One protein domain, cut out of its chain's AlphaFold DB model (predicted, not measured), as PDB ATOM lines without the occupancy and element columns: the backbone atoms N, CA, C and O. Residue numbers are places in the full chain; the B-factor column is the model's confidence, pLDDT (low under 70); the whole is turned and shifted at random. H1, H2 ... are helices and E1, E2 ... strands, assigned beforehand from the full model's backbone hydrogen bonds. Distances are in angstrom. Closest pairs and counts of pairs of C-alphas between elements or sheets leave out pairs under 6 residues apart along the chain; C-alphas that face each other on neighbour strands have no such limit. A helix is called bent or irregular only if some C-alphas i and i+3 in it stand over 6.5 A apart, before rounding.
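What this domain is: This is residues 10 to 182 of the 194 residues of an uncharacterized protein of Microbispora cellulosiformans (UniProt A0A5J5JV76). Four helices, H2 to H5, form an up-and-down bundle, each running against the one before it, and the long H2 touches the other three. Near the beginning of H2, H1 packs on it, and the small hairpin of E1 and E2 sits beside H1 and H5. The 173 printed residues run H1 E1 E2 H2 H3 H4 H5, mostly helix, with an antiparallel sheet E1 - E2. The whole is compact, with a radius of gyration of the C-alphas of 17.5 A, and only just flat, spanning 60 by 39 by 21 A.

How they stand to each other: E1, residues 32 to 36, and E2, residues 53 to 57, are an antiparallel hairpin at 152 degrees, with N 33 and O 56 2.8 A apart, within hydrogen-bond range. The closest C-alphas of E1 and H1, residues 10 to 20, are Ser 36 and Pro 10, 4.9 A. The hub H2, residues 66 to 97, touches H1 with residues 68 to 79 alone, closest C-alphas Thr 68 and Val 20, 6.3 A. H5, residues 167 to 180, touches H2 at a shallow tilt of 18 degrees, opposite ways, closest C-alphas Ala 173 and Gln 80, 5.7 A. H4, residues 135 to 161, touches H2 the same way at 25 degrees, closest C-alphas Gly 149 and Leu 84, 6.2 A. H3, residues 109 to 127, touches H4, closest C-alphas Val 118 and Thr 148, 6.1 A; H3 and H5 are apart. Every O i to N i+4 pair is within hydrogen-bond range in H1, H2, H3 and H5, against 19 of 23 in H4.

Where its parts are: H1 begins at C-alpha 10, (271.712, 272.232, 114.232). H2 is 46.5 A long, H4 31.4 A, H3 26.7 A. H4 is irregular, C-alphas 155 and 158 being 9.2 A apart, with a kink of 88 degrees near residue 155. H5 ends at C-alpha 180, (262.649, 281.346, 107.068).

The domain as a whole: The farthest C-alphas, Ala 60 and Gly 102, are 60.6 A apart. The printed part has no cut. Links H1 to E1, E1 to E2 and H2 to H3 are long. Residues 43 to 46 and 129 to 132 have pLDDT under 70.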
ATOM      1  N   PRO A  10     273.001 272.694 113.708       95.00
ATOM      2  CA  PRO A  10     271.712 272.232 114.232       95.00
ATOM      3  C   PRO A  10     271.499 272.554 115.716       95.00
ATOM      4  O   PRO A  10     270.423 273.003 116.089       95.00
ATOM      5  N   SER A  11     272.535 272.407 116.551       93.88
ATOM      6  CA  SER A  11     272.433 272.696 117.991       93.88
ATOM      7  C   SER A  11     272.241 274.191 118.260       93.88
ATOM      8  O   SER A  11     271.526 274.583 119.177       93.88
ATOM      9  N   LEU A  12     272.887 275.044 117.458       95.94
ATOM     10  CA  LEU A  12     272.724 276.495 117.556       95.94
ATOM     11  C   LEU A  12     271.339 276.941 117.080       95.94
ATOM     12  O   LEU A  12     270.770 277.864 117.654       95.94
ATOM     13  N   LEU A  13     270.794 276.285 116.053       96.75
ATOM     14  CA  LEU A  13     269.441 276.549 115.577       96.75
ATOM     15  C   LEU A  13     268.391 276.150 116.625       96.75
ATOM     16  O   LEU A  13     267.449 276.903 116.855       96.75
ATOM     17  N   ASP A  14     268.570 275.015 117.303       95.56
ATOM     18  CA  ASP A  14     267.694 274.601 118.408       95.56
ATOM     19  C   ASP A  14     267.741 275.597 119.574       95.56
ATOM     20  O   ASP A  14     266.705 275.957 120.133       95.56
ATOM     21  N   ALA A  15     268.939 276.089 119.909       95.56
ATOM     22  CA  ALA A  15     269.104 277.126 120.923       95.56
ATOM     23  C   ALA A  15     268.381 278.426 120.533       95.56
ATOM     24  O   ALA A  15     267.756 279.050 121.387       95.56
ATOM     25  N   LEU A  16     268.410 278.804 119.249       96.88
ATOM     26  CA  LEU A  16     267.664 279.959 118.750       96.88
ATOM     27  C   LEU A  16     266.146 279.763 118.888       96.88
ATOM     28  O   LEU A  16     265.458 280.692 119.301       96.88
ATOM     29  N   HIS A  17     265.612 278.571 118.595       96.50
ATOM     30  CA  HIS A  17     264.195 278.272 118.856       96.50
ATOM     31  C   HIS A  17     263.854 278.445 120.338       96.50
ATOM     32  O   HIS A  17     262.898 279.141 120.669       96.50
ATOM     33  N   ALA A  18     264.661 277.870 121.229       94.75
ATOM     34  CA  ALA A  18     264.436 277.946 122.671       94.75
ATOM     35  C   ALA A  18     264.523 279.378 123.239       94.75
ATOM     36  O   ALA A  18     263.866 279.676 124.236       94.75
ATOM     37  N   ASP A  19     265.312 280.260 122.620       94.62
ATOM     38  CA  ASP A  19     265.445 281.663 123.033       94.62
ATOM     39  C   ASP A  19     264.206 282.507 122.683       94.62
ATOM     40  O   ASP A  19     263.792 283.397 123.434       94.62
ATOM     41  N   VAL A  20     263.565 282.217 121.548       94.44
ATOM     42  CA  VAL A  20     262.421 283.012 121.082       94.44
ATOM     43  C   VAL A  20     261.071 282.462 121.527       94.44
ATOM     44  O   VAL A  20     260.121 283.238 121.631       94.44
ATOM     45  N   THR A  21     260.966 281.159 121.813       91.44
ATOM     46  CA  THR A  21     259.716 280.511 122.231       91.44
ATOM     47  C   THR A  21     259.912 279.575 123.427       91.44
ATOM     48  O   THR A  21     260.865 278.803 123.510       91.44
ATOM     49  N   SER A  22     258.969 279.611 124.370       81.25
ATOM     50  CA  SER A  22     258.959 278.769 125.566       81.25
ATOM     51  C   SER A  22     258.499 277.338 125.252       81.25
ATOM     52  O   SER A  22     257.367 276.954 125.539       81.25
ATOM     53  N   GLY A  23     259.402 276.533 124.684       72.19
ATOM     54  CA  GLY A  23     259.231 275.080 124.542       72.19
ATOM     55  C   GLY A  23     258.586 274.610 123.236       72.19
ATOM     56  O   GLY A  23     258.109 273.478 123.169       72.19
ATOM     57  N   GLY A  24     258.569 275.463 122.209       87.94
ATOM     58  CA  GLY A  24     258.103 275.127 120.865       87.94
ATOM     59  C   GLY A  24     259.158 275.377 119.790       87.94
ATOM     60  O   GLY A  24     260.315 275.672 120.075       87.94
ATOM     61  N   PHE A  25     258.726 275.293 118.535       95.25
ATOM     62  CA  PHE A  25     259.522 275.690 117.376       95.25
ATOM     63  C   PHE A  25     258.817 276.809 116.621       95.25
ATOM     64  O   PHE A  25     257.587 276.812 116.521       95.25
ATOM     65  N   VAL A  26     259.590 277.713 116.032       96.00
ATOM     66  CA  VAL A  26     259.075 278.734 115.120       96.00
ATOM     67  C   VAL A  26     258.808 278.114 113.755       96.00
ATOM     68  O   VAL A  26     259.685 277.484 113.153       96.00
ATOM     69  N   ALA A  27     257.583 278.285 113.262       95.12
ATOM     70  CA  ALA A  27     257.210 277.870 111.920       95.12
ATOM     71  C   ALA A  27     257.714 278.882 110.883       95.12
ATOM     72  O   ALA A  27     257.614 280.093 111.071       95.12
ATOM     73  N   SER A  28     258.219 278.381 109.762       93.75
ATOM     74  CA  SER A  28     258.519 279.184 108.585       93.75
ATOM     75  C   SER A  28     257.233 279.748 107.963       93.75
ATOM     76  O   SER A  28     256.151 279.185 108.169       93.75
ATOM     77  N   PRO A  29     257.331 280.783 107.107       90.19
ATOM     78  CA  PRO A  29     256.184 281.286 106.344       90.19
ATOM     79  C   PRO A  29     255.486 280.209 105.494       90.19
ATOM     80  O   PRO A  29     254.280 280.259 105.281       90.19
ATOM     81  N   SER A  30     256.235 279.201 105.040       89.56
ATOM     82  CA  SER A  30     255.722 278.044 104.295       89.56
ATOM     83  C   SER A  30     255.130 276.935 105.178       89.56
ATOM     84  O   SER A  30     254.754 275.880 104.669       89.56
ATOM     85  N   GLY A  31     255.054 277.136 106.497       91.81
ATOM     86  CA  GLY A  31     254.481 276.174 107.437       91.81
ATOM     87  C   GLY A  31     255.379 274.970 107.730       91.81
ATOM     88  O   GLY A  31     254.868 273.894 108.033       91.81
ATOM     89  N   SER A  32     256.699 275.127 107.639       93.19
ATOM     90  CA  SER A  32     257.693 274.096 107.973       93.19
ATOM     91  C   SER A  32     258.519 274.491 109.199       93.19
ATOM     92  O   SER A  32     258.569 275.655 109.575       93.19
ATOM     93  N   VAL A  33     259.187 273.532 109.826       95.12
ATOM     94  CA  VAL A  33     260.139 273.754 110.919       95.12
ATOM     95  C   VAL A  33     261.454 273.079 110.559       95.12
ATOM     96  O   VAL A  33     261.455 271.897 110.200       95.12
ATOM     97  N   LEU A  34     262.561 273.814 110.683       95.38
ATOM     98  CA  LEU A  34     263.907 273.243 110.695       95.38
ATOM     99  C   LEU A  34     264.462 273.260 112.114       95.38
ATOM    100  O   LEU A  34     264.472 274.304 112.763       95.38
ATOM    101  N   ALA A  35     264.955 272.113 112.556       95.00
ATOM    102  CA  ALA A  35     265.627 271.919 113.836       95.00
ATOM    103  C   ALA A  35     266.473 270.640 113.760       95.00
ATOM    104  O   ALA A  35     266.444 269.930 112.740       95.00
ATOM    105  N   SER A  36     267.255 270.338 114.796       94.19
ATOM    106  CA  SER A  36     267.985 269.074 114.821       94.19
ATOM    107  C   SER A  36     267.026 267.879 114.775       94.19
ATOM    108  O   SER A  36     265.887 267.920 115.251       94.19
ATOM    109  N   ALA A  37     267.491 266.785 114.174       91.81
ATOM    110  CA  ALA A  37     266.724 265.544 114.107       91.81
ATOM    111  C   ALA A  37     266.396 264.997 115.512       91.81
ATOM    112  O   ALA A  37     265.322 264.435 115.721       91.81
ATOM    113  N   GLU A  38     267.301 265.215 116.471       91.31
ATOM    114  CA  GLU A  38     267.125 264.868 117.881       91.31
ATOM    115  C   GLU A  38     266.006 265.692 118.526       91.31
ATOM    116  O   GLU A  38     265.074 265.109 119.079       91.31
ATOM    117  N   ALA A  39     266.033 267.021 118.379       91.44
ATOM    118  CA  ALA A  39     265.010 267.905 118.936       91.44
ATOM    119  C   ALA A  39     263.614 267.636 118.348       91.44
ATOM    120  O   ALA A  39     262.610 267.751 119.047       91.44
ATOM    121  N   LEU A  40     263.542 267.235 117.075       89.81
ATOM    122  CA  LEU A  40     262.286 266.866 116.415       89.81
ATOM    123  C   LEU A  40     261.853 265.413 116.671       89.81
ATOM    124  O   LEU A  40     260.760 265.029 116.255       89.81
ATOM    125  N   GLY A  41     262.682 264.589 117.322       88.19
ATOM    126  CA  GLY A  41     262.395 263.170 117.551       88.19
ATOM    127  C   GLY A  41     262.271 262.348 116.262       88.19
ATOM    128  O   GLY A  41     261.596 261.317 116.245       88.19
ATOM    129  N   VAL A  42     262.890 262.796 115.165       83.88
ATOM    130  CA  VAL A  42     262.813 262.137 113.855       83.88
ATOM    131  C   VAL A  42     264.100 261.355 113.622       83.88
ATOM    132  O   VAL A  42     265.186 261.926 113.556       83.88
ATOM    133  N   ALA A  43     263.993 260.037 113.452       69.00
ATOM    134  CA  ALA A  43     265.134 259.224 113.032       69.00
ATOM    135  C   ALA A  43     265.659 259.738 111.676       69.00
ATOM    136  O   ALA A  43     264.852 260.040 110.801       69.00
ATOM    137  N   GLY A  44     266.985 259.844 111.511       60.66
ATOM    138  CA  GLY A  44     267.711 260.599 110.466       60.66
ATOM    139  C   GLY A  44     267.498 260.239 108.981       60.66
ATOM    140  O   GLY A  44     268.432 260.328 108.191       60.66
ATOM    141  N   ALA A  45     266.288 259.870 108.566       58.94
ATOM    142  CA  ALA A  45     265.891 259.483 107.214       58.94
ATOM    143  C   ALA A  45     265.465 260.664 106.308       58.94
ATOM    144  O   ALA A  45     264.850 260.457 105.264       58.94
ATOM    145  N   GLY A  46     265.772 261.912 106.680       69.69
ATOM    146  CA  GLY A  46     265.412 263.111 105.912       69.69
ATOM    147  C   GLY A  46     266.503 263.603 104.952       69.69
ATOM    148  O   GLY A  46     267.673 263.241 105.070       69.69
ATOM    149  N   ARG A  47     266.141 264.527 104.046       76.38
ATOM    150  CA  ARG A  47     267.052 265.182 103.073       76.38
ATOM    151  C   ARG A  47     268.322 265.772 103.707       76.38
ATOM    152  O   ARG A  47     269.358 265.834 103.048       76.38
ATOM    153  N   PHE A  48     268.242 266.185 104.973       85.19
ATOM    154  CA  PHE A  48     269.338 266.791 105.732       85.19
ATOM    155  C   PHE A  48     269.893 265.880 106.841       85.19
ATOM    156  O   PHE A  48     270.758 266.310 107.599       85.19
ATOM    157  N   GLY A  49     269.459 264.614 106.907       82.62
ATOM    158  CA  GLY A  49     269.788 263.693 108.000       82.62
ATOM    159  C   GLY A  49     271.289 263.463 108.181       82.62
ATOM    160  O   GLY A  49     271.771 263.407 109.307       82.62
ATOM    161  N   ARG A  50     272.062 263.459 107.085       86.44
ATOM    162  CA  ARG A  50     273.537 263.372 107.128       86.44
ATOM    163  C   ARG A  50     274.219 264.546 107.841       86.44
ATOM    164  O   ARG A  50     275.392 264.447 108.171       86.44
ATOM    165  N   PHE A  51     273.504 265.654 108.028       89.12
ATOM    166  CA  PHE A  51     273.978 266.852 108.714       89.12
ATOM    167  C   PHE A  51     273.304 267.048 110.082       89.12
ATOM    168  O   PHE A  51     273.441 268.110 110.678       89.12
ATOM    169  N   GLY A  52     272.534 266.067 110.566       90.62
ATOM    170  CA  GLY A  52     271.835 266.150 111.853       90.62
ATOM    171  C   GLY A  52     270.644 267.114 111.885       90.62
ATOM    172  O   GLY A  52     270.091 267.342 112.956       90.62
ATOM    173  N   LEU A  53     270.227 267.664 110.739       92.50
ATOM    174  CA  LEU A  53     269.069 268.554 110.619       92.50
ATOM    175  C   LEU A  53     267.862 267.791 110.049       92.50
ATOM    176  O   LEU A  53     268.014 266.891 109.216       92.50
ATOM    177  N   ALA A  54     266.653 268.170 110.454       93.38
ATOM    178  CA  ALA A  54     265.406 267.696 109.866       93.38
ATOM    179  C   ALA A  54     264.489 268.870 109.492       93.38
ATOM    180  O   ALA A  54     264.585 269.959 110.049       93.38
ATOM    181  N   CYS A  55     263.621 268.631 108.507       92.81
ATOM    182  CA  CYS A  55     262.577 269.554 108.077       92.81
ATOM    183  C   CYS A  55     261.238 268.835 108.181       92.81
ATOM    184  O   CYS A  55     261.061 267.795 107.542       92.81
ATOM    185  N   VAL A  56     260.323 269.368 108.984       92.25
ATOM    186  CA  VAL A  56     258.999 268.777 109.209       92.25
ATOM    187  C   VAL A  56     257.902 269.824 109.033       92.25
ATOM    188  O   VAL A  56     258.166 271.013 109.220       92.25
ATOM    189  N   PRO A  57     256.664 269.429 108.694       92.75
ATOM    190  CA  PRO A  57     255.524 270.334 108.767       92.75
ATOM    191  C   PRO A  57     255.362 270.904 110.183       92.75
ATOM    192  O   PRO A  57     255.522 270.183 111.170       92.75
ATOM    193  N   ALA A  58     255.023 272.187 110.286       91.50
ATOM    194  CA  ALA A  58     254.787 272.842 111.564       91.50
ATOM    195  C   ALA A  58     253.586 272.215 112.288       91.50
ATOM    196  O   ALA A  58     252.499 272.080 111.719       91.50
ATOM    197  N   SER A  59     253.771 271.879 113.563       87.38
ATOM    198  CA  SER A  59     252.702 271.355 114.415       87.38
ATOM    199  C   SER A  59     251.743 272.468 114.859       87.38
ATOM    200  O   SER A  59     252.035 273.656 114.710       87.38
ATOM    201  N   ALA A  60     250.607 272.097 115.459       78.62
ATOM    202  CA  ALA A  60     249.674 273.064 116.044       78.62
ATOM    203  C   ALA A  60     250.287 273.889 117.196       78.62
ATOM    204  O   ALA A  60     249.799 274.976 117.480       78.62
ATOM    205  N   GLY A  61     251.351 273.391 117.840       79.38
ATOM    206  CA  GLY A  61     252.073 274.090 118.909       79.38
ATOM    207  C   GLY A  61     253.232 274.968 118.428       79.38
ATOM    208  O   GLY A  61     253.934 275.544 119.252       79.38
ATOM    209  N   SER A  62     253.476 275.054 117.117       86.00
ATOM    210  CA  SER A  62     254.547 275.890 116.573       86.00
ATOM    211  C   SER A  62     254.164 277.371 116.600       86.00
ATOM    212  O   SER A  62     253.064 277.734 116.179       86.00
ATOM    213  N   ALA A  63     255.087 278.224 117.048       84.88
ATOM    214  CA  ALA A  63     254.892 279.670 117.079       84.88
ATOM    215  C   ALA A  63     254.800 280.233 115.652       84.88
ATOM    216  O   ALA A  63     255.564 279.839 114.766       84.88
ATOM    217  N   ARG A  64     253.828 281.125 115.437       83.62
ATOM    218  CA  ARG A  64     253.485 281.715 114.129       83.62
ATOM    219  C   ARG A  64     253.194 283.213 114.196       83.62
ATOM    220  O   ARG A  64     252.874 283.795 113.168       83.62
ATOM    221  N   ASP A  65     253.230 283.819 115.379       90.00
ATOM    222  CA  ASP A  65     252.982 285.249 115.516       90.00
ATOM    223  C   ASP A  65     254.137 286.066 114.923       90.00
ATOM    224  O   ASP A  65     255.307 285.678 115.002       90.00
ATOM    225  N   ASP A  66     253.796 287.214 114.336       88.06
ATOM    226  CA  ASP A  66     254.735 288.044 113.578       88.06
ATOM    227  C   ASP A  66     255.910 288.541 114.428       88.06
ATOM    228  O   ASP A  66     257.034 288.620 113.934       88.06
ATOM    229  N   ALA A  67     255.682 288.832 115.713       90.56
ATOM    230  CA  ALA A  67     256.724 289.308 116.619       90.56
ATOM    231  C   ALA A  67     257.770 288.216 116.900       90.56
ATOM    232  O   ALA A  67     258.974 288.464 116.804       90.56
ATOM    233  N   THR A  68     257.329 286.991 117.195       92.75
ATOM    234  CA  THR A  68     258.228 285.844 117.379       92.75
ATOM    235  C   THR A  68     258.943 285.487 116.079       92.75
ATOM    236  O   THR A  68     260.148 285.239 116.095       92.75
ATOM    237  N   ALA A  69     258.242 285.522 114.941       91.75
ATOM    238  CA  ALA A  69     258.844 285.280 113.633       91.75
ATOM    239  C   ALA A  69     259.917 286.326 113.285       91.75
ATOM    240  O   ALA A  69     260.990 285.962 112.807       91.75
ATOM    241  N   ALA A  70     259.668 287.611 113.566       91.50
ATOM    242  CA  ALA A  70     260.638 288.683 113.358       91.50
ATOM    243  C   ALA A  70     261.879 288.512 114.247       91.50
ATOM    244  O   ALA A  70     262.998 288.553 113.741       91.50
ATOM    245  N   ARG A  71     261.695 288.228 115.546       93.12
ATOM    246  CA  ARG A  71     262.808 287.949 116.474       93.12
ATOM    247  C   ARG A  71     263.638 286.742 116.035       93.12
ATOM    248  O   ARG A  71     264.864 286.801 116.050       93.12
ATOM    249  N   PHE A  72     262.980 285.660 115.616       95.50
ATOM    250  CA  PHE A  72     263.662 284.474 115.098       95.50
ATOM    251  C   PHE A  72     264.440 284.782 113.815       95.50
ATOM    252  O   PHE A  72     265.562 284.314 113.655       95.50
ATOM    253  N   ALA A  73     263.871 285.588 112.917       94.81
ATOM    254  CA  ALA A  73     264.518 285.987 111.674       94.81
ATOM    255  C   ALA A  73     265.798 286.811 111.911       94.81
ATOM    256  O   ALA A  73     266.820 286.521 111.289       94.81
ATOM    257  N   GLU A  74     265.778 287.776 112.838       94.06
ATOM    258  CA  GLU A  74     266.990 288.519 113.229       94.06
ATOM    259  C   GLU A  74     268.025 287.602 113.889       94.06
ATOM    260  O   GLU A  74     269.201 287.604 113.521       94.06
ATOM    261  N   GLY A  75     267.586 286.736 114.806       95.44
ATOM    262  CA  GLY A  75     268.470 285.759 115.437       95.44
ATOM    263  C   GLY A  75     269.100 284.785 114.434       95.44
ATOM    264  O   GLY A  75     270.254 284.386 114.594       95.44
ATOM    265  N   LEU A  76     268.393 284.446 113.352       96.69
ATOM    266  CA  LEU A  76     268.913 283.604 112.278       96.69
ATOM    267  C   LEU A  76     270.007 284.315 111.467       96.69
ATOM    268  O   LEU A  76     271.020 283.689 111.138       96.69
ATOM    269  N   LEU A  77     269.845 285.611 111.183       95.94
ATOM    270  CA  LEU A  77     270.880 286.432 110.546       95.94
ATOM    271  C   LEU A  77     272.118 286.557 111.446       95.94
ATOM    272  O   LEU A  77     273.240 286.332 110.984       95.94
ATOM    273  N   ALA A  78     271.924 286.808 112.743       95.12
ATOM    274  CA  ALA A  78     273.008 286.843 113.726       95.12
ATOM    275  C   ALA A  78     273.741 285.489 113.837       95.12
ATOM    276  O   ALA A  78     274.975 285.427 113.936       95.12
ATOM    277  N   LEU A  79     272.999 284.378 113.761       96.31
ATOM    278  CA  LEU A  79     273.566 283.033 113.727       96.31
ATOM    279  C   LEU A  79     274.390 282.800 112.450       96.31
ATOM    280  O   LEU A  79     275.524 282.324 112.537       96.31
ATOM    281  N   GLN A  80     273.874 283.169 111.274       96.88
ATOM    282  CA  GLN A  80     274.613 283.061 110.011       96.88
ATOM    283  C   GLN A  80     275.901 283.895 110.038       96.88
ATOM    284  O   GLN A  80     276.964 283.400 109.654       96.88
ATOM    285  N   HIS A  81     275.839 285.122 110.559       96.00
ATOM    286  CA  HIS A  81     277.010 285.978 110.759       96.00
ATOM    287  C   HIS A  81     278.059 285.313 111.656       96.00
ATOM    288  O   HIS A  81     279.242 285.238 111.314       96.00
ATOM    289  N   THR A  82     277.617 284.719 112.766       95.44
ATOM    290  CA  THR A  82     278.484 283.973 113.684       95.44
ATOM    291  C   THR A  82     279.184 282.800 112.986       95.44
ATOM    292  O   THR A  82     280.391 282.610 113.165       95.44
ATOM    293  N   VAL A  83     278.466 282.026 112.164       95.62
ATOM    294  CA  VAL A  83     279.038 280.917 111.374       95.62
ATOM    295  C   VAL A  83     280.084 281.431 110.380       95.62
ATOM    296  O   VAL A  83     281.166 280.847 110.261       95.62
ATOM    297  N   LEU A  84     279.811 282.552 109.709       97.00
ATOM    298  CA  LEU A  84     280.742 283.170 108.764       97.00
ATOM    299  C   LEU A  84     282.011 283.669 109.452       97.00
ATOM    300  O   LEU A  84     283.107 283.375 108.979       97.00
ATOM    301  N   ARG A  85     281.900 284.330 110.610       96.50
ATOM    302  CA  ARG A  85     283.064 284.769 111.394       96.50
ATOM    303  C   ARG A  85     283.954 283.604 111.817       96.50
ATOM    304  O   ARG A  85     285.176 283.694 111.710       96.50
ATOM    305  N   ARG A  86     283.357 282.498 112.277       93.62
ATOM    306  CA  ARG A  86     284.108 281.275 112.617       93.62
ATOM    307  C   ARG A  86     284.804 280.702 111.389       93.62
ATOM    308  O   ARG A  86     285.980 280.349 111.459       93.62
ATOM    309  N   THR A  87     284.100 280.661 110.264       95.56
ATOM    310  CA  THR A  87     284.643 280.149 109.005       95.56
ATOM    311  C   THR A  87     285.775 281.022 108.472       95.56
ATOM    312  O   THR A  87     286.775 280.488 107.997       95.56
ATOM    313  N   LEU A  88     285.675 282.346 108.601       96.88
ATOM    314  CA  LEU A  88     286.746 283.277 108.256       96.88
ATOM    315  C   LEU A  88     287.990 283.020 109.115       96.88
ATOM    316  O   LEU A  88     289.072 282.809 108.570       96.88
ATOM    317  N   ALA A  89     287.841 282.956 110.441       95.19
ATOM    318  CA  ALA A  89     288.955 282.672 111.351       95.19
ATOM    319  C   ALA A  89     289.620 281.315 111.050       95.19
ATOM    320  O   ALA A  89     290.850 281.194 111.032       95.19
ATOM    321  N   HIS A  90     288.808 280.300 110.752       92.44
ATOM    322  CA  HIS A  90     289.291 278.985 110.347       92.44
ATOM    323  C   HIS A  90     290.034 279.032 109.002       92.44
ATOM    324  O   HIS A  90     291.114 278.459 108.872       92.44
ATOM    325  N   THR A  91     289.496 279.755 108.019       94.56
ATOM    326  CA  THR A  91     290.121 279.939 106.701       94.56
ATOM    327  C   THR A  91     291.480 280.617 106.820       94.56
ATOM    328  O   THR A  91     292.448 280.119 106.252       94.56
ATOM    329  N   ILE A  92     291.587 281.690 107.610       95.69
ATOM    330  CA  ILE A  92     292.861 282.379 107.871       95.69
ATOM    331  C   ILE A  92     293.883 281.404 108.463       95.69
ATOM    332  O   ILE A  92     295.004 281.306 107.963       95.69
ATOM    333  N   THR A  93     293.481 280.637 109.482       93.31
ATOM    334  CA  THR A  93     294.355 279.650 110.136       93.31
ATOM    335  C   THR A  93     294.846 278.603 109.134       93.31
ATOM    336  O   THR A  93     296.051 278.403 108.980       93.31
ATOM    337  N   ARG A  94     293.934 277.988 108.369       90.12
ATOM    338  CA  ARG A  94     294.281 276.938 107.397       90.12
ATOM    339  C   ARG A  94     295.140 277.440 106.246       90.12
ATOM    340  O   ARG A  94     296.046 276.728 105.819       90.12
ATOM    341  N   LEU A  95     294.869 278.635 105.724       91.81
ATOM    342  CA  LEU A  95     295.700 279.227 104.675       91.81
ATOM    343  C   LEU A  95     297.093 279.584 105.201       91.81
ATOM    344  O   LEU A  95     298.055 279.462 104.448       91.81
ATOM    345  N   GLY A  96     297.208 279.957 106.480       91.62
ATOM    346  CA  GLY A  96     298.484 280.173 107.163       91.62
ATOM    347  C   GLY A  96     299.332 278.900 107.240       91.62
ATOM    348  O   GLY A  96     300.516 278.927 106.910       91.62
ATOM    349  N   GLU A  97     298.715 277.776 107.600       91.19
ATOM    350  CA  GLU A  97     299.379 276.470 107.738       91.19
ATOM    351  C   GLU A  97     299.733 275.807 106.399       91.19
ATOM    352  O   GLU A  97     300.657 274.994 106.318       91.19
ATOM    353  N   ARG A  98     298.985 276.107 105.332       87.88
ATOM    354  CA  ARG A  98     299.139 275.429 104.043       87.88
ATOM    355  C   ARG A  98     300.251 276.063 103.214       87.88
ATOM    356  O   ARG A  98     300.162 277.225 102.836       87.88
ATOM    357  N   VAL A  99     301.257 275.267 102.856       87.25
ATOM    358  CA  VAL A  99     302.391 275.701 102.028       87.25
ATOM    359  C   VAL A  99     302.186 275.303 100.566       87.25
ATOM    360  O   VAL A  99     301.790 274.177 100.265       87.25
ATOM    361  N   SER A 100     302.483 276.222  99.651       84.75
ATOM    362  CA  SER A 100     302.572 275.993  98.209       84.75
ATOM    363  C   SER A 100     303.757 276.780  97.656       84.75
ATOM    364  O   SER A 100     303.942 277.940  98.007       84.75
ATOM    365  N   GLU A 101     304.560 276.159  96.789       84.62
ATOM    366  CA  GLU A 101     305.739 276.804  96.172       84.62
ATOM    367  C   GLU A 101     306.702 277.418  97.210       84.62
ATOM    368  O   GLU A 101     307.255 278.495  97.020       84.62
ATOM    369  N   GLY A 102     306.877 276.743  98.351       84.94
ATOM    370  CA  GLY A 102     307.790 277.177  99.414       84.94
ATOM    371  C   GLY A 102     307.286 278.331 100.288       84.94
ATOM    372  O   GLY A 102     308.009 278.753 101.184       84.94
ATOM    373  N   THR A 103     306.058 278.816 100.083       86.12
ATOM    374  CA  THR A 103     305.449 279.879 100.901       86.12
ATOM    375  C   THR A 103     304.071 279.476 101.412       86.12
ATOM    376  O   THR A 103     303.411 278.606 100.843       86.12
ATOM    377  N   SER A 104     303.633 280.078 102.517       89.50
ATOM    378  CA  SER A 104     302.259 279.915 102.996       89.50
ATOM    379  C   SER A 104     301.280 280.466 101.958       89.50
ATOM    380  O   SER A 104     301.533 281.503 101.348       89.50
ATOM    381  N   LEU A 105     300.127 279.827 101.768       89.06
ATOM    382  CA  LEU A 105     299.090 280.395 100.910       89.06
ATOM    383  C   LEU A 105     298.655 281.776 101.410       89.06
ATOM    384  O   LEU A 105     298.417 282.661 100.596       89.06
ATOM    385  N   LEU A 106     298.640 282.005 102.725       91.00
ATOM    386  CA  LEU A 106     298.275 283.300 103.297       91.00
ATOM    387  C   LEU A 106     299.238 284.437 102.915       91.00
ATOM    388  O   LEU A 106     298.856 285.597 103.023       91.00
ATOM    389  N   SER A 107     300.461 284.157 102.444       90.38
ATOM    390  CA  SER A 107     301.359 285.212 101.946       90.38
ATOM    391  C   SER A 107     301.055 285.645 100.509       90.38
ATOM    392  O   SER A 107     301.732 286.527  99.985       90.38
ATOM    393  N   ARG A 108     300.067 285.031  99.845       92.44
ATOM    394  CA  ARG A 108     299.654 285.400  98.487       92.44
ATOM    395  C   ARG A 108     298.745 286.637  98.542       92.44
ATOM    396  O   ARG A 108     297.661 286.534  99.115       92.44
ATOM    397  N   PRO A 109     299.110 287.767  97.899       93.31
ATOM    398  CA  PRO A 109     298.346 289.017  97.987       93.31
ATOM    399  C   PRO A 109     296.877 288.884  97.581       93.31
ATOM    400  O   PRO A 109     296.015 289.465  98.228       93.31
ATOM    401  N   GLN A 110     296.576 288.067  96.565       93.69
ATOM    402  CA  GLN A 110     295.194 287.822  96.142       93.69
ATOM    403  C   GLN A 110     294.346 287.215  97.268       93.69
ATOM    404  O   GLN A 110     293.238 287.672  97.511       93.69
ATOM    405  N   LEU A 111     294.876 286.219  97.988       93.50
ATOM    406  CA  LEU A 111     294.131 285.573  99.071       93.50
ATOM    407  C   LEU A 111     293.955 286.517 100.264       93.50
ATOM    408  O   LEU A 111     292.942 286.451 100.947       93.50
ATOM    409  N   GLN A 112     294.918 287.411 100.506       94.75
ATOM    410  CA  GLN A 112     294.788 288.447 101.531       94.75
ATOM    411  C   GLN A 112     293.716 289.478 101.172       94.75
ATOM    412  O   GLN A 112     292.946 289.851 102.051       94.75
ATOM    413  N   ALA A 113     293.646 289.899  99.906       96.31
ATOM    414  CA  ALA A 113     292.604 290.799  99.420       96.31
ATOM    415  C   ALA A 113     291.214 290.164  99.576       96.31
ATOM    416  O   ALA A 113     290.365 290.740 100.244       96.31
ATOM    417  N   ASP A 114     291.029 288.925  99.101       96.19
ATOM    418  CA  ASP A 114     289.747 288.218  99.221       96.19
ATOM    419  C   ASP A 114     289.305 288.062 100.695       96.19
ATOM    420  O   ASP A 114     288.124 288.181 101.025       96.19
ATOM    421  N   LEU A 115     290.247 287.796 101.611       96.94
ATOM    422  CA  LEU A 115     289.969 287.707 103.051       96.94
ATOM    423  C   LEU A 115     289.643 289.067 103.677       96.94
ATOM    424  O   LEU A 115     288.813 289.125 104.585       96.94
ATOM    425  N   ALA A 116     290.305 290.136 103.230       97.25
ATOM    426  CA  ALA A 116     290.039 291.493 103.691       97.25
ATOM    427  C   ALA A 116     288.647 291.956 103.250       97.25
ATOM    428  O   ALA A 116     287.907 292.477 104.078       97.25
ATOM    429  N   ASP A 117     288.264 291.675 102.004       96.88
ATOM    430  CA  ASP A 117     286.935 291.983 101.470       96.88
ATOM    431  C   ASP A 117     285.843 291.251 102.262       96.88
ATOM    432  O   ASP A 117     284.876 291.861 102.713       96.88
ATOM    433  N   VAL A 118     286.031 289.953 102.535       97.25
ATOM    434  CA  VAL A 118     285.111 289.184 103.390       97.25
ATOM    435  C   VAL A 118     285.040 289.759 104.807       97.25
ATOM    436  O   VAL A 118     283.960 289.830 105.393       97.25
ATOM    437  N   ALA A 119     286.177 290.141 105.392       97.38
ATOM    438  CA  ALA A 119     286.201 290.729 106.726       97.38
ATOM    439  C   ALA A 119     285.470 292.078 106.765       97.38
ATOM    440  O   ALA A 119     284.761 292.337 107.734       97.38
ATOM    441  N   MET A 120     285.630 292.902 105.729       96.38
ATOM    442  CA  MET A 120     284.969 294.196 105.583       96.38
ATOM    443  C   MET A 120     283.451 294.031 105.485       96.38
ATOM    444  O   MET A 120     282.744 294.601 106.309       96.38
ATOM    445  N   GLU A 121     282.964 293.153 104.605       94.62
ATOM    446  CA  GLU A 121     281.530 292.854 104.469       94.62
ATOM    447  C   GLU A 121     280.916 292.397 105.806       94.62
ATOM    448  O   GLU A 121     279.854 292.857 106.219       94.62
ATOM    449  N   LEU A 122     281.604 291.519 106.547       95.12
ATOM    450  CA  LEU A 122     281.119 291.073 107.857       95.12
ATOM    451  C   LEU A 122     281.120 292.194 108.907       95.12
ATOM    452  O   LEU A 122     280.324 292.138 109.842       95.12
ATOM    453  N   GLN A 123     282.012 293.180 108.812       94.06
ATOM    454  CA  GLN A 123     281.992 294.338 109.711       94.06
ATOM    455  C   GLN A 123     280.850 295.290 109.363       94.06
ATOM    456  O   GLN A 123     280.167 295.753 110.272       94.06
ATOM    457  N   GLU A 124     280.614 295.535 108.075       90.06
ATOM    458  CA  GLU A 124     279.515 296.373 107.594       90.06
ATOM    459  C   GLU A 124     278.161 295.798 108.021       90.06
ATOM    460  O   GLU A 124     277.376 296.491 108.666       90.06
ATOM    461  N   GLU A 125     277.941 294.498 107.812       88.19
ATOM    462  CA  GLU A 125     276.715 293.818 108.249       88.19
ATOM    463  C   GLU A 125     276.503 293.858 109.767       88.19
ATOM    464  O   GLU A 125     275.364 293.915 110.224       88.19
ATOM    465  N   ALA A 126     277.579 293.830 110.560       86.44
ATOM    466  CA  ALA A 126     277.489 293.922 112.019       86.44
ATOM    467  C   ALA A 126     277.240 295.354 112.523       86.44
ATOM    468  O   ALA A 126     276.840 295.529 113.673       86.44
ATOM    469  N   ALA A 127     277.531 296.364 111.701       84.88
ATOM    470  CA  ALA A 127     277.326 297.770 112.025       84.88
ATOM    471  C   ALA A 127     275.936 298.279 111.606       84.88
ATOM    472  O   ALA A 127     275.510 299.327 112.095       84.88
ATOM    473  N   GLU A 128     275.236 297.562 110.721       77.50
ATOM    474  CA  GLU A 128     273.852 297.876 110.365       77.50
ATOM    475  C   GLU A 128     272.937 297.757 111.605       77.50
ATOM    476  O   GLU A 128     272.935 296.713 112.267       77.50
ATOM    477  N   PRO A 129     272.160 298.805 111.940       69.62
ATOM    478  CA  PRO A 129     271.312 298.806 113.127       69.62
ATOM    479  C   PRO A 129     270.216 297.734 113.044       69.62
ATOM    480  O   PRO A 129     269.615 297.522 111.993       69.62
ATOM    481  N   GLU A 130     269.910 297.105 114.183       64.81
ATOM    482  CA  GLU A 130     268.845 296.097 114.355       64.81
ATOM    483  C   GLU A 130     267.420 296.693 114.312       64.81
ATOM    484  O   GLU A 130     266.503 296.168 114.945       64.81
ATOM    485  N   GLU A 131     267.206 297.815 113.616       63.34
ATOM    486  CA  GLU A 131     265.851 298.336 113.400       63.34
ATOM    487  C   GLU A 131     264.975 297.250 112.762       63.34
ATOM    488  O   GLU A 131     265.498 296.378 112.073       63.34
ATOM    489  N   GLU A 132     263.654 297.290 112.998       64.25
ATOM    490  CA  GLU A 132     262.679 296.318 112.477       64.25
ATOM    491  C   GLU A 132     262.728 296.253 110.943       64.25
ATOM    492  O   GLU A 132     261.944 296.869 110.218       64.25
ATOM    493  N   ALA A 133     263.689 295.485 110.438       72.12
ATOM    494  CA  ALA A 133     263.995 295.380 109.037       72.12
ATOM    495  C   ALA A 133     262.837 294.646 108.369       72.12
ATOM    496  O   ALA A 133     262.442 293.552 108.778       72.12
ATOM    497  N   GLY A 134     262.260 295.237 107.325       85.44
ATOM    498  CA  GLY A 134     261.240 294.556 106.532       85.44
ATOM    499  C   GLY A 134     261.746 293.200 106.019       85.44
ATOM    500  O   GLY A 134     262.952 292.975 105.888       85.44
ATOM    501  N   ARG A 135     260.826 292.283 105.688       87.44
ATOM    502  CA  ARG A 135     261.180 290.946 105.162       87.44
ATOM    503  C   ARG A 135     262.167 291.012 103.990       87.44
ATOM    504  O   ARG A 135     263.112 290.234 103.962       87.44
ATOM    505  N   ASP A 136     261.991 291.972 103.086       90.19
ATOM    506  CA  ASP A 136     262.869 292.145 101.921       90.19
ATOM    507  C   ASP A 136     264.293 292.561 102.308       90.19
ATOM    508  O   ASP A 136     265.259 292.099 101.700       90.19
ATOM    509  N   VAL A 137     264.443 293.378 103.356       90.75
ATOM    510  CA  VAL A 137     265.756 293.789 103.876       90.75
ATOM    511  C   VAL A 137     266.465 292.591 104.501       90.75
ATOM    512  O   VAL A 137     267.618 292.321 104.168       90.75
ATOM    513  N   ARG A 138     265.767 291.806 105.334       92.69
ATOM    514  CA  ARG A 138     266.316 290.565 105.913       92.69
ATOM    515  C   ARG A 138     266.734 289.567 104.840       92.69
ATOM    516  O   ARG A 138     267.788 288.944 104.945       92.69
ATOM    517  N   TRP A 139     265.923 289.436 103.793       94.62
ATOM    518  CA  TRP A 139     266.233 288.584 102.655       94.62
ATOM    519  C   TRP A 139     267.484 289.057 101.907       94.62
ATOM    520  O   TRP A 139     268.372 288.252 101.631       94.62
ATOM    521  N   ALA A 140     267.606 290.358 101.637       93.31
ATOM    522  CA  ALA A 140     268.791 290.923 101.000       93.31
ATOM    523  C   ALA A 140     270.061 290.705 101.845       93.31
ATOM    524  O   ALA A 140     271.078 290.264 101.306       93.31
ATOM    525  N   ARG A 141     269.990 290.921 103.168       94.12
ATOM    526  CA  ARG A 141     271.091 290.628 104.109       94.12
ATOM    527  C   ARG A 141     271.493 289.158 104.056       94.12
ATOM    528  O   ARG A 141     272.665 288.834 103.873       94.12
ATOM    529  N   HIS A 142     270.520 288.249 104.111       96.00
ATOM    530  CA  HIS A 142     270.771 286.815 103.971       96.00
ATOM    531  C   HIS A 142     271.488 286.463 102.660       96.00
ATOM    532  O   HIS A 142     272.428 285.661 102.659       96.00
ATOM    533  N   GLN A 143     271.077 287.062 101.540       96.88
ATOM    534  CA  GLN A 143     271.715 286.835 100.244       96.88
ATOM    535  C   GLN A 143     273.171 287.313 100.227       96.88
ATOM    536  O   GLN A 143     274.037 286.576  99.748       96.88
ATOM    537  N   ARG A 144     273.461 288.495 100.787       96.00
ATOM    538  CA  ARG A 144     274.835 289.014 100.908       96.00
ATOM    539  C   ARG A 144     275.708 288.099 101.763       96.00
ATOM    540  O   ARG A 144     276.734 287.613 101.287       96.00
ATOM    541  N   LEU A 145     275.238 287.727 102.953       96.69
ATOM    542  CA  LEU A 145     275.928 286.783 103.840       96.69
ATOM    543  C   LEU A 145     276.176 285.419 103.164       96.69
ATOM    544  O   LEU A 145     277.246 284.825 103.312       96.69
ATOM    545  N   THR A 146     275.220 284.923 102.377       97.69
ATOM    546  CA  THR A 146     275.372 283.684 101.596       97.69
ATOM    547  C   THR A 146     276.449 283.822 100.515       97.69
ATOM    548  O   THR A 146     277.286 282.927 100.357       97.69
ATOM    549  N   CYS A 147     276.487 284.945  99.793       97.19
ATOM    550  CA  CYS A 147     277.549 285.240  98.829       97.19
ATOM    551  C   CYS A 147     278.934 285.260  99.496       97.19
ATOM    552  O   CYS A 147     279.862 284.614  98.998       97.19
ATOM    553  N   THR A 148     279.051 285.892 100.662       97.19
ATOM    554  CA  THR A 148     280.274 285.922 101.482       97.19
ATOM    555  C   THR A 148     280.709 284.523 101.912       97.19
ATOM    556  O   THR A 148     281.874 284.147 101.760       97.19
ATOM    557  N   GLY A 149     279.765 283.682 102.345       96.69
ATOM    558  CA  GLY A 149     280.029 282.274 102.651       96.69
ATOM    559  C   GLY A 149     280.587 281.499 101.458       96.69
ATOM    560  O   GLY A 149     281.544 280.737 101.595       96.69
ATOM    561  N   ARG A 150     280.060 281.740 100.253       96.44
ATOM    562  CA  ARG A 150     280.546 281.094  99.022       96.44
ATOM    563  C   ARG A 150     281.957 281.539  98.631       96.44
ATOM    564  O   ARG A 150     282.691 280.742  98.043       96.44
ATOM    565  N   VAL A 151     282.373 282.766  98.951       96.81
ATOM    566  CA  VAL A 151     283.779 283.192  98.807       96.81
ATOM    567  C   VAL A 151     284.676 282.349  99.717       96.81
ATOM    568  O   VAL A 151     285.626 281.738  99.228       96.81
ATOM    569  N   LEU A 152     284.322 282.209 100.997       96.31
ATOM    570  CA  LEU A 152     285.089 281.408 101.960       96.31
ATOM    571  C   LEU A 152     285.211 279.930 101.547       96.31
ATOM    572  O   LEU A 152     286.300 279.356 101.612       96.31
ATOM    573  N   LEU A 153     284.130 279.317 101.048       94.94
ATOM    574  CA  LEU A 153     284.168 277.940 100.532       94.94
ATOM    575  C   LEU A 153     285.151 277.787  99.364       94.94
ATOM    576  O   LEU A 153     285.893 276.806  99.305       94.94
ATOM    577  N   ARG A 154     285.189 278.765  98.449       94.44
ATOM    578  CA  ARG A 154     286.126 278.761  97.316       94.44
ATOM    579  C   ARG A 154     287.576 278.884  97.777       94.44
ATOM    580  O   ARG A 154     288.413 278.136  97.278       94.44
ATOM    581  N   LEU A 155     287.859 279.748  98.754       94.12
ATOM    582  CA  LEU A 155     289.200 279.904  99.335       94.12
ATOM    583  C   LEU A 155     289.696 278.614 100.010       94.12
ATOM    584  O   LEU A 155     290.865 278.249  99.882       94.12
ATOM    585  N   LEU A 156     288.804 277.885 100.684       91.12
ATOM    586  CA  LEU A 156     289.112 276.588 101.299       91.12
ATOM    587  C   LEU A 156     289.245 275.445 100.276       91.12
ATOM    588  O   LEU A 156     289.897 274.429 100.551       91.12
ATOM    589  N   GLY A 157     288.638 275.586  99.096       90.12
ATOM    590  CA  GLY A 157     288.615 274.561  98.056       90.12
ATOM    591  C   GLY A 157     288.011 273.248  98.561       90.12
ATOM    592  O   GLY A 157     287.040 273.243  99.319       90.12
ATOM    593  N   GLY A 158     288.607 272.112  98.182       87.94
ATOM    594  CA  GLY A 158     288.108 270.781  98.555       87.94
ATOM    595  C   GLY A 158     288.036 270.511 100.064       87.94
ATOM    596  O   GLY A 158     287.241 269.678 100.483       87.94
ATOM    597  N   TYR A 159     288.796 271.241 100.892       85.88
ATOM    598  CA  TYR A 159     288.721 271.089 102.350       85.88
ATOM    599  C   TYR A 159     287.337 271.452 102.901       85.88
ATOM    600  O   TYR A 159     286.883 270.852 103.869       85.88
ATOM    601  N   SER A 160     286.638 272.387 102.252       87.25
ATOM    602  CA  SER A 160     285.276 272.759 102.644       87.25
ATOM    603  C   SER A 160     284.273 271.602 102.558       87.25
ATOM    604  O   SER A 160     283.240 271.659 103.215       87.25
ATOM    605  N   MET A 161     284.585 270.555 101.788       87.38
ATOM    606  CA  MET A 161     283.723 269.389 101.571       87.38
ATOM    607  C   MET A 161     284.011 268.230 102.536       87.38
ATOM    608  O   MET A 161     283.320 267.214 102.482       87.38
ATOM    609  N   LEU A 162     285.044 268.345 103.377       87.25
ATOM    610  CA  LEU A 162     285.360 267.333 104.385       87.25
ATOM    611  C   LEU A 162     284.409 267.441 105.580       87.25
ATOM    612  O   LEU A 162     283.830 268.499 105.824       87.25
ATOM    613  N   ALA A 163     284.275 266.353 106.341       82.25
ATOM    614  CA  ALA A 163     283.400 266.302 107.513       82.25
ATOM    615  C   ALA A 163     283.816 267.310 108.598       82.25
ATOM    616  O   ALA A 163     282.970 267.841 109.309       82.25
ATOM    617  N   GLU A 164     285.113 267.598 108.694       78.44
ATOM    618  CA  GLU A 164     285.696 268.570 109.621       78.44
ATOM    619  C   GLU A 164     285.706 270.000 109.051       78.44
ATOM    620  O   GLU A 164     286.112 270.941 109.733       78.44
ATOM    621  N   GLY A 165     285.311 270.167 107.785       84.12
ATOM    622  CA  GLY A 165     285.267 271.453 107.104       84.12
ATOM    623  C   GLY A 165     283.995 272.249 107.431       84.12
ATOM    624  O   GLY A 165     282.949 271.676 107.732       84.12
ATOM    625  N   PRO A 166     284.025 273.586 107.291       91.75
ATOM    626  CA  PRO A 166     282.884 274.451 107.615       91.75
ATOM    627  C   PRO A 166     281.739 274.387 106.587       91.75
ATOM    628  O   PRO A 166     280.744 275.098 106.722       91.75
ATOM    629  N   GLY A 167     281.867 273.579 105.527       92.88
ATOM    630  CA  GLY A 167     280.904 273.563 104.426       92.88
ATOM    631  C   GLY A 167     279.520 273.071 104.819       92.88
ATOM    632  O   GLY A 167     278.535 273.589 104.299       92.88
ATOM    633  N   ALA A 168     279.430 272.129 105.762       92.56
ATOM    634  CA  ALA A 168     278.145 271.670 106.277       92.56
ATOM    635  C   ALA A 168     277.392 272.807 106.982       92.56
ATOM    636  O   ALA A 168     276.254 273.092 106.619       92.56
ATOM    637  N   ASP A 169     278.037 273.507 107.915       94.25
ATOM    638  CA  ASP A 169     277.407 274.596 108.668       94.25
ATOM    639  C   ASP A 169     277.009 275.770 107.760       94.25
ATOM    640  O   ASP A 169     275.906 276.299 107.893       94.25
ATOM    641  N   LEU A 170     277.853 276.145 106.788       95.56
ATOM    642  CA  LEU A 170     277.508 277.183 105.809       95.56
ATOM    643  C   LEU A 170     276.323 276.780 104.925       95.56
ATOM    644  O   LEU A 170     275.442 277.598 104.667       95.56
ATOM    645  N   TYR A 171     276.273 275.519 104.488       95.25
ATOM    646  CA  TYR A 171     275.147 275.004 103.716       95.25
ATOM    647  C   TYR A 171     273.848 275.003 104.530       95.25
ATOM    648  O   TYR A 171     272.802 275.398 104.018       95.25
ATOM    649  N   LEU A 172     273.896 274.579 105.795       95.94
ATOM    650  CA  LEU A 172     272.715 274.573 106.655       95.94
ATOM    651  C   LEU A 172     272.236 275.993 106.983       95.94
ATOM    652  O   LEU A 172     271.028 276.222 106.976       95.94
ATOM    653  N   ALA A 173     273.154 276.942 107.190       97.31
ATOM    654  CA  ALA A 173     272.817 278.355 107.357       97.31
ATOM    655  C   ALA A 173     272.111 278.931 106.121       97.31
ATOM    656  O   ALA A 173     271.093 279.610 106.252       97.31
ATOM    657  N   GLU A 174     272.603 278.601 104.923       97.25
ATOM    658  CA  GLU A 174     271.950 278.971 103.666       97.25
ATOM    659  C   GLU A 174     270.540 278.365 103.561       97.25
ATOM    660  O   GLU A 174     269.571 279.062 103.267       97.25
ATOM    661  N   VAL A 175     270.395 277.065 103.836       96.69
ATOM    662  CA  VAL A 175     269.095 276.379 103.786       96.69
ATOM    663  C   VAL A 175     268.104 276.977 104.782       96.69
ATOM    664  O   VAL A 175     266.950 277.199 104.420       96.69
ATOM    665  N   ALA A 176     268.530 277.244 106.014       97.12
ATOM    666  CA  ALA A 176     267.659 277.822 107.025       97.12
ATOM    667  C   ALA A 176     267.198 279.229 106.634       97.12
ATOM    668  O   ALA A 176     266.002 279.509 106.699       97.12
ATOM    669  N   GLY A 177     268.104 280.084 106.151       97.00
ATOM    670  CA  GLY A 177     267.730 281.413 105.673       97.00
ATOM    671  C   GLY A 177     266.768 281.364 104.484       97.00
ATOM    672  O   GLY A 177     265.761 282.064 104.493       97.00
ATOM    673  N   ASN A 178     266.968 280.451 103.531       96.00
ATOM    674  CA  ASN A 178     266.011 280.231 102.441       96.00
ATOM    675  C   ASN A 178     264.624 279.796 102.940       96.00
ATOM    676  O   ASN A 178     263.613 280.187 102.371       96.00
ATOM    677  N   VAL A 179     264.548 278.990 103.999       95.38
ATOM    678  CA  VAL A 179     263.259 278.523 104.532       95.38
ATOM    679  C   VAL A 179     262.533 279.609 105.326       95.38
ATOM    680  O   VAL A 179     261.313 279.715 105.215       95.38
ATOM    681  N   TYR A 180     263.252 280.401 106.122       95.62
ATOM    682  CA  TYR A 180     262.649 281.346 107.068       95.62
ATOM    683  C   TYR A 180     262.588 282.796 106.579       95.62
ATOM    684  O   TYR A 180     261.691 283.526 106.992       95.62
ATOM    685  N   LEU A 181     263.522 283.220 105.726       95.00
ATOM    686  CA  LEU A 181     263.685 284.622 105.321       95.00
ATOM    687  C   LEU A 181     263.205 284.893 103.898       95.00
ATOM    688  O   LEU A 181     263.038 286.054 103.533       95.00
ATOM    689  N   GLN A 182     262.992 283.851 103.088       90.62
ATOM    690  CA  GLN A 182     262.498 284.030 101.730       90.62
ATOM    691  C   GLN A 182     261.122 284.719 101.763       90.62
ATOM    692  O   GLN A 182     260.213 284.241 102.451       90.62
TER     693      GLN A 182